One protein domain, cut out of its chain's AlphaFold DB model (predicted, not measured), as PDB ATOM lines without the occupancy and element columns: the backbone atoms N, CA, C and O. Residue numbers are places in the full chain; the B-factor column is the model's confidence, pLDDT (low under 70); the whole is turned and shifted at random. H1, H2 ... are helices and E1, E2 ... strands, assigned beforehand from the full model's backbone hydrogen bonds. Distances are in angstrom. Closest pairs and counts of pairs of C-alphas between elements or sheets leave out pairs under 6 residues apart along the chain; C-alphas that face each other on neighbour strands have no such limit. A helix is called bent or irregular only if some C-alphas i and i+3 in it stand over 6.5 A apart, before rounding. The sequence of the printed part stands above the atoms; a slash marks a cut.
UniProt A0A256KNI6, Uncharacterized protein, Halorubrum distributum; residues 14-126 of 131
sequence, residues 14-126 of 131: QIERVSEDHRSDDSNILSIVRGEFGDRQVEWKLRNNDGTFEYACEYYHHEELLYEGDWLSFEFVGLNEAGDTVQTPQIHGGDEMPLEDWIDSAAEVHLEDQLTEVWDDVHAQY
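AT A GLANCE: This is residues 14 to 126 of the 131 residues of an uncharacterized protein of Halorubrum distributum (UniProt A0A256KNI6). A strongly twisted, curled sheet of five strands has one long helix, H1, over one face and no named helix on the other; a small hairpin, E6 and E7, sits at the helix's first end. The printed part has 113 residues, in the order E1 E2 E3 E4 E5 E6 E7 H1. The large sheet runs E1 - E2 - E3 - E4 - E5, antiparallel throughout, and with H1 on one face of it makes two layers; the class of the domain is mixed, helices and strands. The whole is compact, with a radius of gyration of the C-alphas of 14.7 A and spans of 42 by 35 by 22 A.

IN THESE COORDINATES: Find C-alpha 14 at (-5.911, 30.274, 23.463), where E1, residues 14 to 19, begins. Next come E2, residues 29 to 37, 24.0 A; E3, residues 40 to 49, 28.4 A; E4, residues 52 to 61, 30.2 A; and E5, residues 64 to 68. E6 holds residues 85 to 88 and E7 residues 95 to 98. H1, residues 99 to 126, runs 33.0 A to C-alpha 126 at (-18.780, 10.979, 22.197), with a kink of 56 degrees near residue 120; it is only just irregular, C-alphas 117 and 120 being 6.8 A apart.

HOW THE PARTS SIT: E1 to E5 form a meander, each strand the antiparallel neighbour of the one before. Look for N 16 and O 34 at 2.9 A between E1 and E2, N 33 and O 44 at 2.9 A between E2 and E3, N 45 and O 56 at 2.8 A between E3 and E4, and N 61 and O 64 at 2.9 A between E4 and E5. H1 is on this sheet; its closest C-alphas to E2 are Leu 111 and Gly 35, 5.7 A. In H1, 20 of 24 O i to N i+4 pairs are within hydrogen-bond range. In the hairpin E6 and E7, N 86 and O 97 are 2.8 A apart; E7 is apart from E3.

THE WHOLE: The C-alphas of His 62 and His 92 are the two farthest apart, 45.8 A. The printed part has no cut. The link from E5 to E6, 16 residues, is long. Residues 20 to 27 and 89 to 94 have pLDDT under 70.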
ATOM      1  N   GLN A  14      -7.152  30.199  22.694       88.06
ATOM      2  CA  GLN A  14      -5.911  30.274  23.463       88.06
ATOM      3  C   GLN A  14      -5.080  29.038  23.159       88.06
ATOM      4  O   GLN A  14      -5.565  27.926  23.338       88.06
ATOM      5  N   ILE A  15      -3.848  29.236  22.689       86.50
ATOM      6  CA  ILE A  15      -2.924  28.152  22.359       86.50
ATOM      7  C   ILE A  15      -1.706  28.251  23.268       86.50
ATOM      8  O   ILE A  15      -1.051  29.292  23.330       86.50
ATOM      9  N   GLU A  16      -1.396  27.166  23.969       89.00
ATOM     10  CA  GLU A  16      -0.221  27.073  24.828       89.00
ATOM     11  C   GLU A  16       0.458  25.707  24.729       89.00
ATOM     12  O   GLU A  16      -0.171  24.672  24.519       89.00
ATOM     13  N   ARG A  17       1.778  25.686  24.908       84.25
ATOM     14  CA  ARG A  17       2.550  24.446  24.956       84.25
ATOM     15  C   ARG A  17       2.569  23.925  26.386       84.25
ATOM     16  O   ARG A  17       3.110  24.575  27.276       84.25
ATOM     17  N   VAL A  18       1.981  22.754  26.602       82.69
ATOM     18  CA  VAL A  18       1.718  22.210  27.948       82.69
ATOM     19  C   VAL A  18       2.754  21.193  28.422       82.69
ATOM     20  O   VAL A  18       2.765  20.835  29.599       82.69
ATOM     21  N   SER A  19       3.678  20.764  27.560       70.62
ATOM     22  CA  SER A  19       4.784  19.895  27.974       70.62
ATOM     23  C   SER A  19       6.095  20.219  27.263       70.62
ATOM     24  O   SER A  19       6.157  20.204  26.033       70.62
ATOM     25  N   GLU A  20       7.153  20.401  28.056       55.09
ATOM     26  CA  GLU A  20       8.549  20.297  27.629       55.09
ATOM     27  C   GLU A  20       9.066  18.885  27.969       55.09
ATOM     28  O   GLU A  20       9.108  18.473  29.130       55.09
ATOM     29  N   ASP A  21       9.397  18.132  26.920       50.75
ATOM     30  CA  ASP A  21      10.353  17.017  26.874       50.75
ATOM     31  C   ASP A  21      10.292  15.993  28.035       50.75
ATOM     32  O   ASP A  21      11.003  16.083  29.038       50.75
ATOM     33  N   HIS A  22       9.456  14.959  27.887       44.81
ATOM     34  CA  HIS A  22       9.489  13.769  28.745       44.81
ATOM     35  C   HIS A  22       9.929  12.547  27.932       44.81
ATOM     36  O   HIS A  22       9.127  11.705  27.536       44.81
ATOM     37  N   ARG A  23      11.247  12.419  27.729       48.94
ATOM     38  CA  ARG A  23      11.921  11.190  27.261       48.94
ATOM     39  C   ARG A  23      11.870  10.074  28.313       48.94
ATOM     40  O   ARG A  23      12.906   9.623  28.797       48.94
ATOM     41  N   SER A  24      10.671   9.649  28.701       42.06
ATOM     42  CA  SER A  24      10.459   8.577  29.672       42.06
ATOM     43  C   SER A  24       9.492   7.530  29.120       42.06
ATOM     44  O   SER A  24       8.277   7.659  29.208       42.06
ATOM     45  N   ASP A  25      10.105   6.476  28.593       48.66
ATOM     46  CA  ASP A  25       9.685   5.070  28.593       48.66
ATOM     47  C   ASP A  25       8.497   4.550  27.763       48.66
ATOM     48  O   ASP A  25       8.416   3.333  27.653       48.66
ATOM     49  N   ASP A  26       7.676   5.349  27.070       48.03
ATOM     50  CA  ASP A  26       6.767   4.759  26.045       48.03
ATOM     51  C   ASP A  26       6.315   5.698  24.910       48.03
ATOM     52  O   ASP A  26       5.473   5.354  24.079       48.03
ATOM     53  N   SER A  27       6.879   6.901  24.817       55.88
ATOM     54  CA  SER A  27       6.389   7.884  23.856       55.88
ATOM     55  C   SER A  27       7.492   8.848  23.438       55.88
ATOM     56  O   SER A  27       7.912   9.691  24.226       55.88
ATOM     57  N   ASN A  28       7.933   8.775  22.181       79.19
ATOM     58  CA  ASN A  28       8.776   9.789  21.536       79.19
ATOM     59  C   ASN A  28       7.993  11.099  21.285       79.19
ATOM     60  O   ASN A  28       8.080  11.678  20.199       79.19
ATOM     61  N   ILE A  29       7.161  11.522  22.243       85.88
ATOM     62  CA  ILE A  29       6.382  12.755  22.165       85.88
ATOM     63  C   ILE A  29       7.365  13.920  22.178       85.88
ATOM     64  O   ILE A  29       8.185  14.058  23.082       85.88
ATOM     65  N   LEU A  30       7.275  14.732  21.133       85.12
ATOM     66  CA  LEU A  30       8.075  15.929  20.921       85.12
ATOM     67  C   LEU A  30       7.398  17.161  21.513       85.12
ATOM     68  O   LEU A  30       8.068  18.062  22.010       85.12
ATOM     69  N   SER A  31       6.070  17.214  21.442       88.56
ATOM     70  CA  SER A  31       5.298  18.347  21.933       88.56
ATOM     71  C   SER A  31       3.866  17.944  22.238       88.56
ATOM     72  O   SER A  31       3.306  17.062  21.584       88.56
ATOM     73  N   ILE A  32       3.275  18.633  23.208       91.81
ATOM     74  CA  ILE A  32       1.831  18.694  23.400       91.81
ATOM     75  C   ILE A  32       1.471  20.171  23.422       91.81
ATOM     76  O   ILE A  32       2.010  20.944  24.225       91.81
ATOM     77  N   VAL A  33       0.576  20.550  22.524       93.06
ATOM     78  CA  VAL A  33       0.051  21.903  22.414       93.06
ATOM     79  C   VAL A  33      -1.436  21.843  22.714       93.06
ATOM     80  O   VAL A  33      -2.168  21.047  22.132       93.06
ATOM     81  N   ARG A  34      -1.874  22.663  23.660       94.25
ATOM     82  CA  ARG A  34      -3.264  22.779  24.071       94.25
ATOM     83  C   ARG A  34      -3.886  23.982  23.389       94.25
ATOM     84  O   ARG A  34      -3.311  25.064  23.418       94.25
ATOM     85  N   GLY A  35      -5.064  23.777  22.821       93.81
ATOM     86  CA  GLY A  35      -5.958  24.829  22.370       93.81
ATOM     87  C   GLY A  35      -7.227  24.851  23.219       93.81
ATOM     88  O   GLY A  35      -7.808  23.798  23.487       93.81
ATOM     89  N   GLU A  36      -7.683  26.038  23.605       93.19
ATOM     90  CA  GLU A  36      -8.929  26.244  24.348       93.19
ATOM     91  C   GLU A  36      -9.825  27.274  23.652       93.19
ATOM     92  O   GLU A  36      -9.359  28.327  23.214       93.19
ATOM     93  N   PHE A  37     -11.128  26.990  23.579       90.50
ATOM     94  CA  PHE A  37     -12.144  27.908  23.064       90.50
ATOM     95  C   PHE A  37     -13.466  27.728  23.822       90.50
ATOM     96  O   PHE A  37     -14.236  26.803  23.566       90.50
ATOM     97  N   GLY A  38     -13.746  28.625  24.772       87.25
ATOM     98  CA  GLY A  38     -14.926  28.511  25.634       87.25
ATOM     99  C   GLY A  38     -14.797  27.356  26.632       87.25
ATOM    100  O   GLY A  38     -13.940  27.395  27.504       87.25
ATOM    101  N   ASP A  39     -15.676  26.361  26.529       87.44
ATOM    102  CA  ASP A  39     -15.672  25.110  27.305       87.44
ATOM    103  C   ASP A  39     -14.993  23.939  26.568       87.44
ATOM    104  O   ASP A  39     -14.956  22.816  27.081       87.44
ATOM    105  N   ARG A  40     -14.470  24.206  25.367       91.00
ATOM    106  CA  ARG A  40     -13.786  23.252  24.498       91.00
ATOM    107  C   ARG A  40     -12.294  23.298  24.774       91.00
ATOM    108  O   ARG A  40     -11.700  24.377  24.745       91.00
ATOM    109  N   GLN A  41     -11.686  22.138  24.954       94.25
ATOM    110  CA  GLN A  41     -10.242  21.994  25.046       94.25
ATOM    111  C   GLN A  41      -9.796  20.851  24.135       94.25
ATOM    112  O   GLN A  41     -10.393  19.775  24.126       94.25
ATOM    113  N   VAL A  42      -8.733  21.081  23.369       94.31
ATOM    114  CA  VAL A  42      -8.089  20.059  22.541       94.31
ATOM    115  C   VAL A  42      -6.599  20.053  22.841       94.31
ATOM    116  O   VAL A  42      -5.952  21.095  22.824       94.31
ATOM    117  N   GLU A  43      -6.043  18.876  23.102       94.44
ATOM    118  CA  GLU A  43      -4.599  18.678  23.177       94.44
ATOM    119  C   GLU A  43      -4.116  17.998  21.901       94.44
ATOM    120  O   GLU A  43      -4.442  16.843  21.633       94.44
ATOM    121  N   TRP A  44      -3.325  18.721  21.112       94.19
ATOM    122  CA  TRP A  44      -2.630  18.196  19.950       94.19
ATOM    123  C   TRP A  44      -1.255  17.680  20.373       94.19
ATOM    124  O   TRP A  44      -0.410  18.427  20.872       94.19
ATOM    125  N   LYS A  45      -1.035  16.381  20.192       92.69
ATOM    126  CA  LYS A  45       0.190  15.677  20.569       92.69
ATOM    127  C   LYS A  45       0.981  15.366  19.319       92.69
ATOM    128  O   LYS A  45       0.431  14.794  18.388       92.69
ATOM    129  N   LEU A  46       2.274  15.659  19.330       90.81
ATOM    130  CA  LEU A  46       3.206  15.309  18.264       90.81
ATOM    131  C   LEU A  46       4.251  14.334  18.793       90.81
ATOM    132  O   LEU A  46       4.831  14.562  19.854       90.81
ATOM    133  N   ARG A  47       4.565  13.295  18.021       89.06
ATOM    134  CA  ARG A  47       5.675  12.376  18.290       89.06
ATOM    135  C   ARG A  47       6.509  12.086  17.047       89.06
ATOM    136  O   ARG A  47       6.039  12.243  15.924       89.06
ATOM    137  N   ASN A  48       7.735  11.610  17.254       85.50
ATOM    138  CA  ASN A  48       8.546  10.989  16.204       85.50
ATOM    139  C   ASN A  48       8.582   9.468  16.393       85.50
ATOM    140  O   ASN A  48       9.196   8.963  17.328       85.50
ATOM    141  N   ASN A  49       7.934   8.732  15.504       86.06
ATOM    142  CA  ASN A  49       7.907   7.278  15.514       86.06
ATOM    143  C   ASN A  49       8.772   6.747  14.363       86.06
ATOM    144  O   ASN A  49       8.394   6.858  13.201       86.06
ATOM    145  N   ASP A  50       9.962   6.230  14.681       81.88
ATOM    146  CA  ASP A  50      10.919   5.674  13.710       81.88
ATOM    147  C   ASP A  50      11.211   6.587  12.497       81.88
ATOM    148  O   ASP A  50      11.361   6.134  11.361       81.88
ATOM    149  N   GLY A  51      11.321   7.900  12.732       76.56
ATOM    150  CA  GLY A  51      11.599   8.890  11.688       76.56
ATOM    151  C   GLY A  51      10.357   9.421  10.968       76.56
ATOM    152  O   GLY A  51      10.487  10.300  10.119       76.56
ATOM    153  N   THR A  52       9.164   8.943  11.317       83.81
ATOM    154  CA  THR A  52       7.885   9.493  10.863       83.81
ATOM    155  C   THR A  52       7.285  10.366  11.956       83.81
ATOM    156  O   THR A  52       7.169   9.948  13.108       83.81
ATOM    157  N   PHE A  53       6.897  11.593  11.612       87.56
ATOM    158  CA  PHE A  53       6.087  12.387  12.524       87.56
ATOM    159  C   PHE A  53       4.663  11.873  12.549       87.56
ATOM    160  O   PHE A  53       4.055  11.646  11.505       87.56
ATOM    161  N   GLU A  54       4.134  11.722  13.751       90.50
ATOM    162  CA  GLU A  54       2.754  11.336  13.975       90.50
ATOM    163  C   GLU A  54       2.117  12.304  14.960       90.50
ATOM    164  O   GLU A  54       2.784  12.777  15.883       90.50
ATOM    165  N   TYR A  55       0.831  12.573  14.778       91.50
ATOM    166  CA  TYR A  55       0.045  13.382  15.691       91.50
ATOM    167  C   TYR A  55      -1.226  12.676  16.142       91.50
ATOM    168  O   TYR A  55      -1.748  11.814  15.443       91.50
ATOM    169  N   ALA A  56      -1.721  13.057  17.310       93.25
ATOM    170  CA  ALA A  56      -3.016  12.647  17.830       93.25
ATOM    171  C   ALA A  56      -3.675  13.839  18.526       93.25
ATOM    172  O   ALA A  56      -2.985  14.744  18.997       93.25
ATOM    173  N   CYS A  57      -5.003  13.825  18.602       93.88
ATOM    174  CA  CYS A  57      -5.769  14.840  19.314       93.88
ATOM    175  C   CYS A  57      -6.547  14.194  20.456       93.88
ATOM    176  O   CYS A  57      -7.198  13.166  20.260       93.88
ATOM    177  N   GLU A  58      -6.526  14.825  21.621       94.12
ATOM    178  CA  GLU A  58      -7.423  14.512  22.728       94.12
ATOM    179  C   GLU A  58      -8.398  15.658  22.943       94.12
ATOM    180  O   GLU A  58      -8.007  16.824  22.930       94.12
ATOM    181  N   TYR A  59      -9.665  15.320  23.141       93.38
ATOM    182  CA  TYR A  59     -10.761  16.273  23.237       93.38
ATOM    183  C   TYR A  59     -11.311  16.265  24.648       93.38
ATOM    184  O   TYR A  59     -11.648  15.205  25.175       93.38
ATOM    185  N   TYR A  60     -11.442  17.447  25.232       91.56
ATOM    186  CA  TYR A  60     -11.830  17.645  26.617       91.56
ATOM    187  C   TYR A  60     -12.972  18.646  26.716       91.56
ATOM    188  O   TYR A  60     -12.879  19.753  26.184       91.56
ATOM    189  N   HIS A  61     -14.031  18.281  27.432       90.44
ATOM    190  CA  HIS A  61     -15.148  19.172  27.744       90.44
ATOM    191  C   HIS A  61     -15.252  19.304  29.257       90.44
ATOM    192  O   HIS A  61     -15.335  18.302  29.956       90.44
ATOM    193  N   HIS A  62     -15.178  20.533  29.774       86.62
ATOM    194  CA  HIS A  62     -15.104  20.786  31.223       86.62
ATOM    195  C   HIS A  62     -14.014  19.972  31.953       86.62
ATOM    196  O   HIS A  62     -14.264  19.424  33.023       86.62
ATOM    197  N   GLU A  63     -12.805  19.900  31.382       83.88
ATOM    198  CA  GLU A  63     -11.660  19.131  31.913       83.88
ATOM    199  C   GLU A  63     -11.850  17.596  31.902       83.88
ATOM    200  O   GLU A  63     -10.954  16.861  32.325       83.88
ATOM    201  N   GLU A  64     -12.971  17.083  31.382       88.25
ATOM    202  CA  GLU A  64     -13.215  15.650  31.212       88.25
ATOM    203  C   GLU A  64     -12.843  15.199  29.798       88.25
ATOM    204  O   GLU A  64     -13.259  15.804  28.809       88.25
ATOM    205  N   LEU A  65     -12.065  14.118  29.697       89.25
ATOM    206  CA  LEU A  65     -11.686  13.529  28.413       89.25
ATOM    207  C   LEU A  65     -12.923  12.932  27.728       89.25
ATOM    208  O   LEU A  65     -13.480  11.938  28.195       89.25
ATOM    209  N   LEU A  66     -13.311  13.513  26.595       90.88
ATOM    210  CA  LEU A  66     -14.373  13.012  25.726       90.88
ATOM    211  C   LEU A  66     -13.872  11.910  24.794       90.88
ATOM    212  O   LEU A  66     -14.545  10.898  24.601       90.88
ATOM    213  N   TYR A  67     -12.715  12.133  24.169       90.94
ATOM    214  CA  TYR A  67     -12.194  11.256  23.128       90.94
ATOM    215  C   TYR A  67     -10.674  11.365  23.007       90.94
ATOM    216  O   TYR A  67     -10.125  12.465  22.999       90.94
ATOM    217  N   GLU A  68     -10.019  10.215  22.858       92.12
ATOM    218  CA  GLU A  68      -8.604  10.083  22.511       92.12
ATOM    219  C   GLU A  68      -8.512   9.583  21.065       92.12
ATOM    220  O   GLU A  68      -8.991   8.494  20.744       92.12
ATOM    221  N   GLY A  69      -7.955  10.410  20.182       87.94
ATOM    222  CA  GLY A  69      -7.802  10.089  18.769       87.94
ATOM    223  C   GLY A  69      -6.653   9.125  18.484       87.94
ATOM    224  O   GLY A  69      -5.658   9.072  19.206       87.94
ATOM    225  N   ASP A  70      -6.770   8.401  17.371       91.81
ATOM    226  CA  ASP A  70      -5.684   7.577  16.844       91.81
ATOM    227  C   ASP A  70      -4.485   8.436  16.398       91.81
ATOM    228  O   ASP A  70      -4.635   9.586  15.978       91.81
ATOM    229  N   TRP A  71      -3.287   7.843  16.424       91.25
ATOM    230  CA  TRP A  71      -2.086   8.464  15.865       91.25
ATOM    231  C   TRP A  71      -2.119   8.448  14.333       91.25
ATOM    232  O   TRP A  71      -2.237   7.390  13.711       91.25
ATOM    233  N   LEU A  72      -1.956   9.622  13.729       90.19
ATOM    234  CA  LEU A  72      -1.950   9.854  12.289       90.19
ATOM    235  C   LEU A  72      -0.578  10.353  11.841       90.19
ATOM    236  O   LEU A  72       0.011  11.218  12.479       90.19
ATOM    237  N   SER A  73      -0.054   9.825  10.735       88.88
ATOM    238  CA  SER A  73       1.249  10.240  10.209       88.88
ATOM    239  C   SER A  73       1.152  11.552   9.431       88.88
ATOM    240  O   SER A  73       0.268  11.718   8.593       88.88
ATOM    241  N   PHE A  74       2.117  12.450   9.630       82.94
ATOM    242  CA  PHE A  74       2.365  13.532   8.687       82.94
ATOM    243  C   PHE A  74       2.998  12.960   7.426       82.94
ATOM    244  O   PHE A  74       4.120  12.445   7.439       82.94
ATOM    245  N   GLU A  75       2.283  13.061   6.314       73.94
ATOM    246  CA  GLU A  75       2.863  12.732   5.025       73.94
ATOM    247  C   GLU A  75       3.861  13.818   4.623       73.94
ATOM    248  O   GLU A  75       3.606  15.010   4.784       73.94
ATOM    249  N   PHE A  76       4.991  13.401   4.049       72.06
ATOM    250  CA  PHE A  76       5.952  14.319   3.441       72.06
ATOM    251  C   PHE A  76       6.588  15.317   4.419       72.06
ATOM    252  O   PHE A  76       6.944  16.412   4.019       72.06
ATOM    253  N   VAL A  77       6.781  14.967   5.688       76.69
ATOM    254  CA  VAL A  77       7.540  15.804   6.628       76.69
ATOM    255  C   VAL A  77       8.605  14.946   7.297       76.69
ATOM    256  O   VAL A  77       8.329  13.817   7.699       76.69
ATOM    257  N   GLY A  78       9.834  15.453   7.387       75.06
ATOM    258  CA  GLY A  78      10.941  14.745   8.028       75.06
ATOM    259  C   GLY A  78      11.872  15.683   8.780       75.06
ATOM    260  O   GLY A  78      11.878  16.888   8.545       75.06
ATOM    261  N   LEU A  79      12.673  15.122   9.683       78.06
ATOM    262  CA  LEU A  79      13.766  15.840  10.332       78.06
ATOM    263  C   LEU A  79      15.035  15.766   9.486       78.06
ATOM    264  O   LEU A  79      15.304  14.753   8.836       78.06
ATOM    265  N   ASN A  80      15.850  16.815   9.552       75.81
ATOM    266  CA  ASN A  80      17.237  16.730   9.109       75.81
ATOM    267  C   ASN A  80      18.041  15.733   9.980       75.81
ATOM    268  O   ASN A  80      17.584  15.265  11.024       75.81
ATOM    269  N   GLU A  81      19.283  15.433   9.585       73.62
ATOM    270  CA  GLU A  81      20.151  14.495  10.324       73.62
ATOM    271  C   GLU A  81      20.434  14.924  11.778       73.62
ATOM    272  O   GLU A  81      20.784  14.085  12.608       73.62
ATOM    273  N   ALA A  82      20.298  16.217  12.092       77.75
ATOM    274  CA  ALA A  82      20.519  16.766  13.426       77.75
ATOM    275  C   ALA A  82      19.272  16.710  14.330       77.75
ATOM    276  O   ALA A  82      19.409  16.795  15.549       77.75
ATOM    277  N   GLY A  83      18.078  16.533  13.759       75.75
ATOM    278  CA  GLY A  83      16.815  16.486  14.493       75.75
ATOM    279  C   GLY A  83      16.280  17.843  14.957       75.75
ATOM    280  O   GLY A  83      15.371  17.867  15.779       75.75
ATOM    281  N   ASP A  84      16.831  18.957  14.471       81.69
ATOM    282  CA  ASP A  84      16.494  20.316  14.923       81.69
ATOM    283  C   ASP A  84      15.678  21.124  13.905       81.69
ATOM    284  O   ASP A  84      15.083  22.145  14.250       81.69
ATOM    285  N   THR A  85      15.633  20.664  12.657       83.88
ATOM    286  CA  THR A  85      14.975  21.350  11.547       83.88
ATOM    287  C   THR A  85      14.062  20.381  10.820       83.88
ATOM    288  O   THR A  85      14.446  19.247  10.518       83.88
ATOM    289  N   VAL A  86      12.860  20.847  10.508       83.31
ATOM    290  CA  VAL A  86      11.887  20.140   9.687       83.31
ATOM    291  C   VAL A  86      12.134  20.459   8.220       83.31
ATOM    292  O   VAL A  86      12.206  21.621   7.821       83.31
ATOM    293  N   GLN A  87      12.254  19.408   7.416       80.12
ATOM    294  CA  GLN A  87      12.374  19.473   5.968       80.12
ATOM    295  C   GLN A  87      11.028  19.122   5.344       80.12
ATOM    296  O   GLN A  87      10.536  17.996   5.470       80.12
ATOM    297  N   THR A  88      10.452  20.088   4.635       72.81
ATOM    298  CA  THR A  88       9.270  19.859   3.804       72.81
ATOM    299  C   THR A  88       9.710  19.704   2.342       72.81
ATOM    300  O   THR A  88      10.490  20.510   1.825       72.81
ATOM    301  N   PRO A  89       9.271  18.660   1.622       64.06
ATOM    302  CA  PRO A  89       9.584  18.484   0.224       64.06
ATOM    303  C   PRO A  89       8.746  19.475  -0.575       64.06
ATOM    304  O   PRO A  89       7.606  19.211  -0.945       64.06
ATOM    305  N   GLN A  90       9.341  20.612  -0.917       58.56
ATOM    306  CA  GLN A  90       8.859  21.354  -2.066       58.56
ATOM    307  C   GLN A  90       9.429  20.737  -3.335       58.56
ATOM    308  O   GLN A  90      10.635  20.536  -3.486       58.56
ATOM    309  N   ILE A  91       8.545  20.531  -4.306       50.16
ATOM    310  CA  ILE A  91       8.861  20.125  -5.678       50.16
ATOM    311  C   ILE A  91       9.915  21.070  -6.323       50.16
ATOM    312  O   ILE A  91      10.540  20.692  -7.317       50.16
ATOM    313  N   HIS A  92      10.197  22.252  -5.740       36.75
ATOM    314  CA  HIS A  92      11.141  23.270  -6.228       36.75
ATOM    315  C   HIS A  92      12.074  23.899  -5.165       36.75
ATOM    316  O   HIS A  92      12.359  25.092  -5.231       36.75
ATOM    317  N   GLY A  93      12.632  23.092  -4.258       48.66
ATOM    318  CA  GLY A  93      13.639  23.537  -3.280       48.66
ATOM    319  C   GLY A  93      13.020  23.623  -1.896       48.66
ATOM    320  O   GLY A  93      12.356  24.601  -1.591       48.66
ATOM    321  N   GLY A  94      13.170  22.541  -1.127       60.06
ATOM    322  CA  GLY A  94      12.498  22.351   0.159       60.06
ATOM    323  C   GLY A  94      12.683  23.523   1.114       60.06
ATOM    324  O   GLY A  94      13.771  24.094   1.187       60.06
ATOM    325  N   ASP A  95      11.610  23.850   1.831       73.50
ATOM    326  CA  ASP A  95      11.672  24.799   2.933       73.50
ATOM    327  C   ASP A  95      12.153  24.063   4.185       73.50
ATOM    328  O   ASP A  95      11.676  22.968   4.517       73.50
ATOM    329  N   GLU A  96      13.119  24.687   4.850       81.50
ATOM    330  CA  GLU A  96      13.665  24.277   6.134       81.50
ATOM    331  C   GLU A  96      13.160  25.241   7.205       81.50
ATOM    332  O   GLU A  96      13.307  26.459   7.078       81.50
ATOM    333  N   MET A  97      12.557  24.694   8.256       86.56
ATOM    334  CA  MET A  97      12.025  25.459   9.380       86.56
ATOM    335  C   MET A  97      12.502  24.827  10.690       86.56
ATOM    336  O   MET A  97      12.490  23.597  10.787       86.56
ATOM    337  N   PRO A  98      12.926  25.613  11.696       88.44
ATOM    338  CA  PRO A  98      13.228  25.074  13.018       88.44
ATOM    339  C   PRO A  98      12.069  24.221  13.539       88.44
ATOM    340  O   PRO A  98      10.907  24.580  13.354       88.44
ATOM    341  N   LEU A  99      12.379  23.093  14.181       85.31
ATOM    342  CA  LEU A  99      11.369  22.154  14.674       85.31
ATOM    343  C   LEU A  99      10.332  22.840  15.562       85.31
ATOM    344  O   LEU A  99       9.143  22.597  15.404       85.31
ATOM    345  N   GLU A 100      10.784  23.726  16.440       86.06
ATOM    346  CA  GLU A 100       9.923  24.474  17.353       86.06
ATOM    347  C   GLU A 100       8.953  25.397  16.601       86.06
ATOM    348  O   GLU A 100       7.747  25.316  16.813       86.06
ATOM    349  N   ASP A 101       9.453  26.184  15.644       86.50
ATOM    350  CA  ASP A 101       8.624  27.078  14.824       86.50
ATOM    351  C   ASP A 101       7.611  26.291  13.968       86.50
ATOM    352  O   ASP A 101       6.474  26.725  13.759       86.50
ATOM    353  N   TRP A 102       8.019  25.114  13.477       88.06
ATOM    354  CA  TRP A 102       7.144  24.220  12.721       88.06
ATOM    355  C   TRP A 102       6.053  23.611  13.601       88.06
ATOM    356  O   TRP A 102       4.900  23.563  13.177       88.06
ATOM    357  N   ILE A 103       6.398  23.178  14.818       88.00
ATOM    358  CA  ILE A 103       5.451  22.659  15.812       88.00
ATOM    359  C   ILE A 103       4.380  23.700  16.111       88.00
ATOM    360  O   ILE A 103       3.199  23.370  16.044       88.00
ATOM    361  N   ASP A 104       4.783  24.936  16.401       85.81
ATOM    362  CA  ASP A 104       3.849  26.001  16.762       85.81
ATOM    363  C   ASP A 104       2.912  26.325  15.585       85.81
ATOM    364  O   ASP A 104       1.695  26.378  15.757       85.81
ATOM    365  N   SER A 105       3.458  26.424  14.366       86.50
ATOM    366  CA  SER A 105       2.671  26.679  13.148       86.50
ATOM    367  C   SER A 105       1.701  25.535  12.819       86.50
ATOM    368  O   SER A 105       0.559  25.771  12.428       86.50
ATOM    369  N   ALA A 106       2.144  24.280  12.946       86.50
ATOM    370  CA  ALA A 106       1.306  23.113  12.682       86.50
ATOM    371  C   ALA A 106       0.199  22.980  13.735       86.50
ATOM    372  O   ALA A 106      -0.956  22.734  13.384       86.50
ATOM    373  N   ALA A 107       0.538  23.174  15.010       87.31
ATOM    374  CA  ALA A 107      -0.419  23.128  16.102       87.31
ATOM    375  C   ALA A 107      -1.496  24.204  15.957       87.31
ATOM    376  O   ALA A 107      -2.664  23.886  16.145       87.31
ATOM    377  N   GLU A 108      -1.137  25.435  15.580       86.94
ATOM    378  CA  GLU A 108      -2.098  26.523  15.354       86.94
ATOM    379  C   GLU A 108      -3.169  26.124  14.333       86.94
ATOM    380  O   GLU A 108      -4.360  26.146  14.643       86.94
ATOM    381  N   VAL A 109      -2.746  25.649  13.156       86.94
ATOM    382  CA  VAL A 109      -3.661  25.224  12.086       86.94
ATOM    383  C   VAL A 109      -4.533  24.045  12.524       86.94
ATOM    384  O   VAL A 109      -5.742  24.044  12.292       86.94
ATOM    385  N   HIS A 110      -3.939  23.028  13.154       88.19
ATOM    386  CA  HIS A 110      -4.683  21.840  13.565       88.19
ATOM    387  C   HIS A 110      -5.668  22.132  14.699       88.19
ATOM    388  O   HIS A 110      -6.790  21.629  14.656       88.19
ATOM    389  N   LEU A 111      -5.270  22.917  15.701       91.19
ATOM    390  CA  LEU A 111      -6.117  23.258  16.844       91.19
ATOM    391  C   LEU A 111      -7.267  24.175  16.437       91.19
ATOM    392  O   LEU A 111      -8.371  23.980  16.937       91.19
ATOM    393  N   GLU A 112      -7.047  25.114  15.513       90.25
ATOM    394  CA  GLU A 112      -8.125  25.929  14.946       90.25
ATOM    395  C   GLU A 112      -9.206  25.043  14.314       90.25
ATOM    396  O   GLU A 112     -10.381  25.144  14.677       90.25
ATOM    397  N   ASP A 113      -8.804  24.123  13.437       90.00
ATOM    398  CA  ASP A 113      -9.708  23.166  12.792       90.00
ATOM    399  C   ASP A 113     -10.398  22.253  13.821       90.00
ATOM    400  O   ASP A 113     -11.622  22.088  13.813       90.00
ATOM    401  N   GLN A 114      -9.639  21.723  14.789       91.62
ATOM    402  CA  GLN A 114     -10.183  20.808  15.793       91.62
ATOM    403  C   GLN A 114     -11.200  21.482  16.720       91.62
ATOM    404  O   GLN A 114     -12.200  20.865  17.080       91.62
ATOM    405  N   LEU A 115     -10.961  22.733  17.119       90.31
ATOM    406  CA  LEU A 115     -11.829  23.472  18.040       90.31
ATOM    407  C   LEU A 115     -13.061  24.070  17.360       90.31
ATOM    408  O   LEU A 115     -14.036  24.382  18.055       90.31
ATOM    409  N   THR A 116     -13.037  24.244  16.037       87.81
ATOM    410  CA  THR A 116     -14.119  24.896  15.289       87.81
ATOM    411  C   THR A 116     -14.908  23.924  14.419       87.81
ATOM    412  O   THR A 116     -16.118  23.815  14.617       87.81
ATOM    413  N   GLU A 117     -14.260  23.208  13.500       88.62
ATOM    414  CA  GLU A 117     -14.927  22.353  12.512       88.62
ATOM    415  C   GLU A 117     -15.162  20.932  13.040       88.62
ATOM    416  O   GLU A 117     -16.256  20.392  12.885       88.62
ATOM    417  N   VAL A 118     -14.168  20.335  13.706       88.50
ATOM    418  CA  VAL A 118     -14.228  18.922  14.138       88.50
ATOM    419  C   VAL A 118     -14.925  18.750  15.491       88.50
ATOM    420  O   VAL A 118     -15.537  17.712  15.756       88.50
ATOM    421  N   TRP A 119     -14.867  19.771  16.350       90.25
ATOM    422  CA  TRP A 119     -15.384  19.705  17.717       90.25
ATOM    423  C   TRP A 119     -16.844  19.259  17.787       90.25
ATOM    424  O   TRP A 119     -17.181  18.370  18.569       90.25
ATOM    425  N   ASP A 120     -17.715  19.878  16.987       88.62
ATOM    426  CA  ASP A 120     -19.156  19.636  17.064       88.62
ATOM    427  C   ASP A 120     -19.495  18.173  16.704       88.62
ATOM    428  O   ASP A 120     -20.376  17.577  17.330       88.62
ATOM    429  N   ASP A 121     -18.749  17.564  15.775       90.25
ATOM    430  CA  ASP A 121     -18.891  16.153  15.399       90.25
ATOM    431  C   ASP A 121     -18.403  15.215  16.516       90.25
ATOM    432  O   ASP A 121     -19.114  14.278  16.897       90.25
ATOM    433  N   VAL A 122     -17.225  15.485  17.093       87.88
ATOM    434  CA  VAL A 122     -16.675  14.700  18.214       87.88
ATOM    435  C   VAL A 122     -17.596  14.784  19.429       87.88
ATOM    436  O   VAL A 122     -17.952  13.763  20.019       87.88
ATOM    437  N   HIS A 123     -18.046  15.984  19.785       86.25
ATOM    438  CA  HIS A 123     -18.949  16.197  20.908       86.25
ATOM    439  C   HIS A 123     -20.312  15.524  20.674       86.25
ATOM    440  O   HIS A 123     -20.868  14.920  21.590       86.25
ATOM    441  N   ALA A 124     -20.857  15.555  19.453       86.88
ATOM    442  CA  ALA A 124     -22.096  14.844  19.136       86.88
ATOM    443  C   ALA A 124     -21.943  13.316  19.229       86.88
ATOM    444  O   ALA A 124     -22.865  12.633  19.683       86.88
ATOM    445  N   GLN A 125     -20.796  12.774  18.813       88.62
ATOM    446  CA  GLN A 125     -20.547  11.333  18.796       88.62
ATOM    447  C   GLN A 125     -20.196  10.765  20.179       88.62
ATOM    448  O   GLN A 125     -20.667   9.681  20.527       88.62
ATOM    449  N   TYR A 126     -19.380  11.481  20.955       85.06
ATOM    450  CA  TYR A 126     -18.780  10.979  22.197       85.06
ATOM    451  C   TYR A 126     -19.252  11.721  23.455       85.06
ATOM    452  O   TYR A 126     -19.233  11.145  24.537       85.06
TER     453      TYR A 126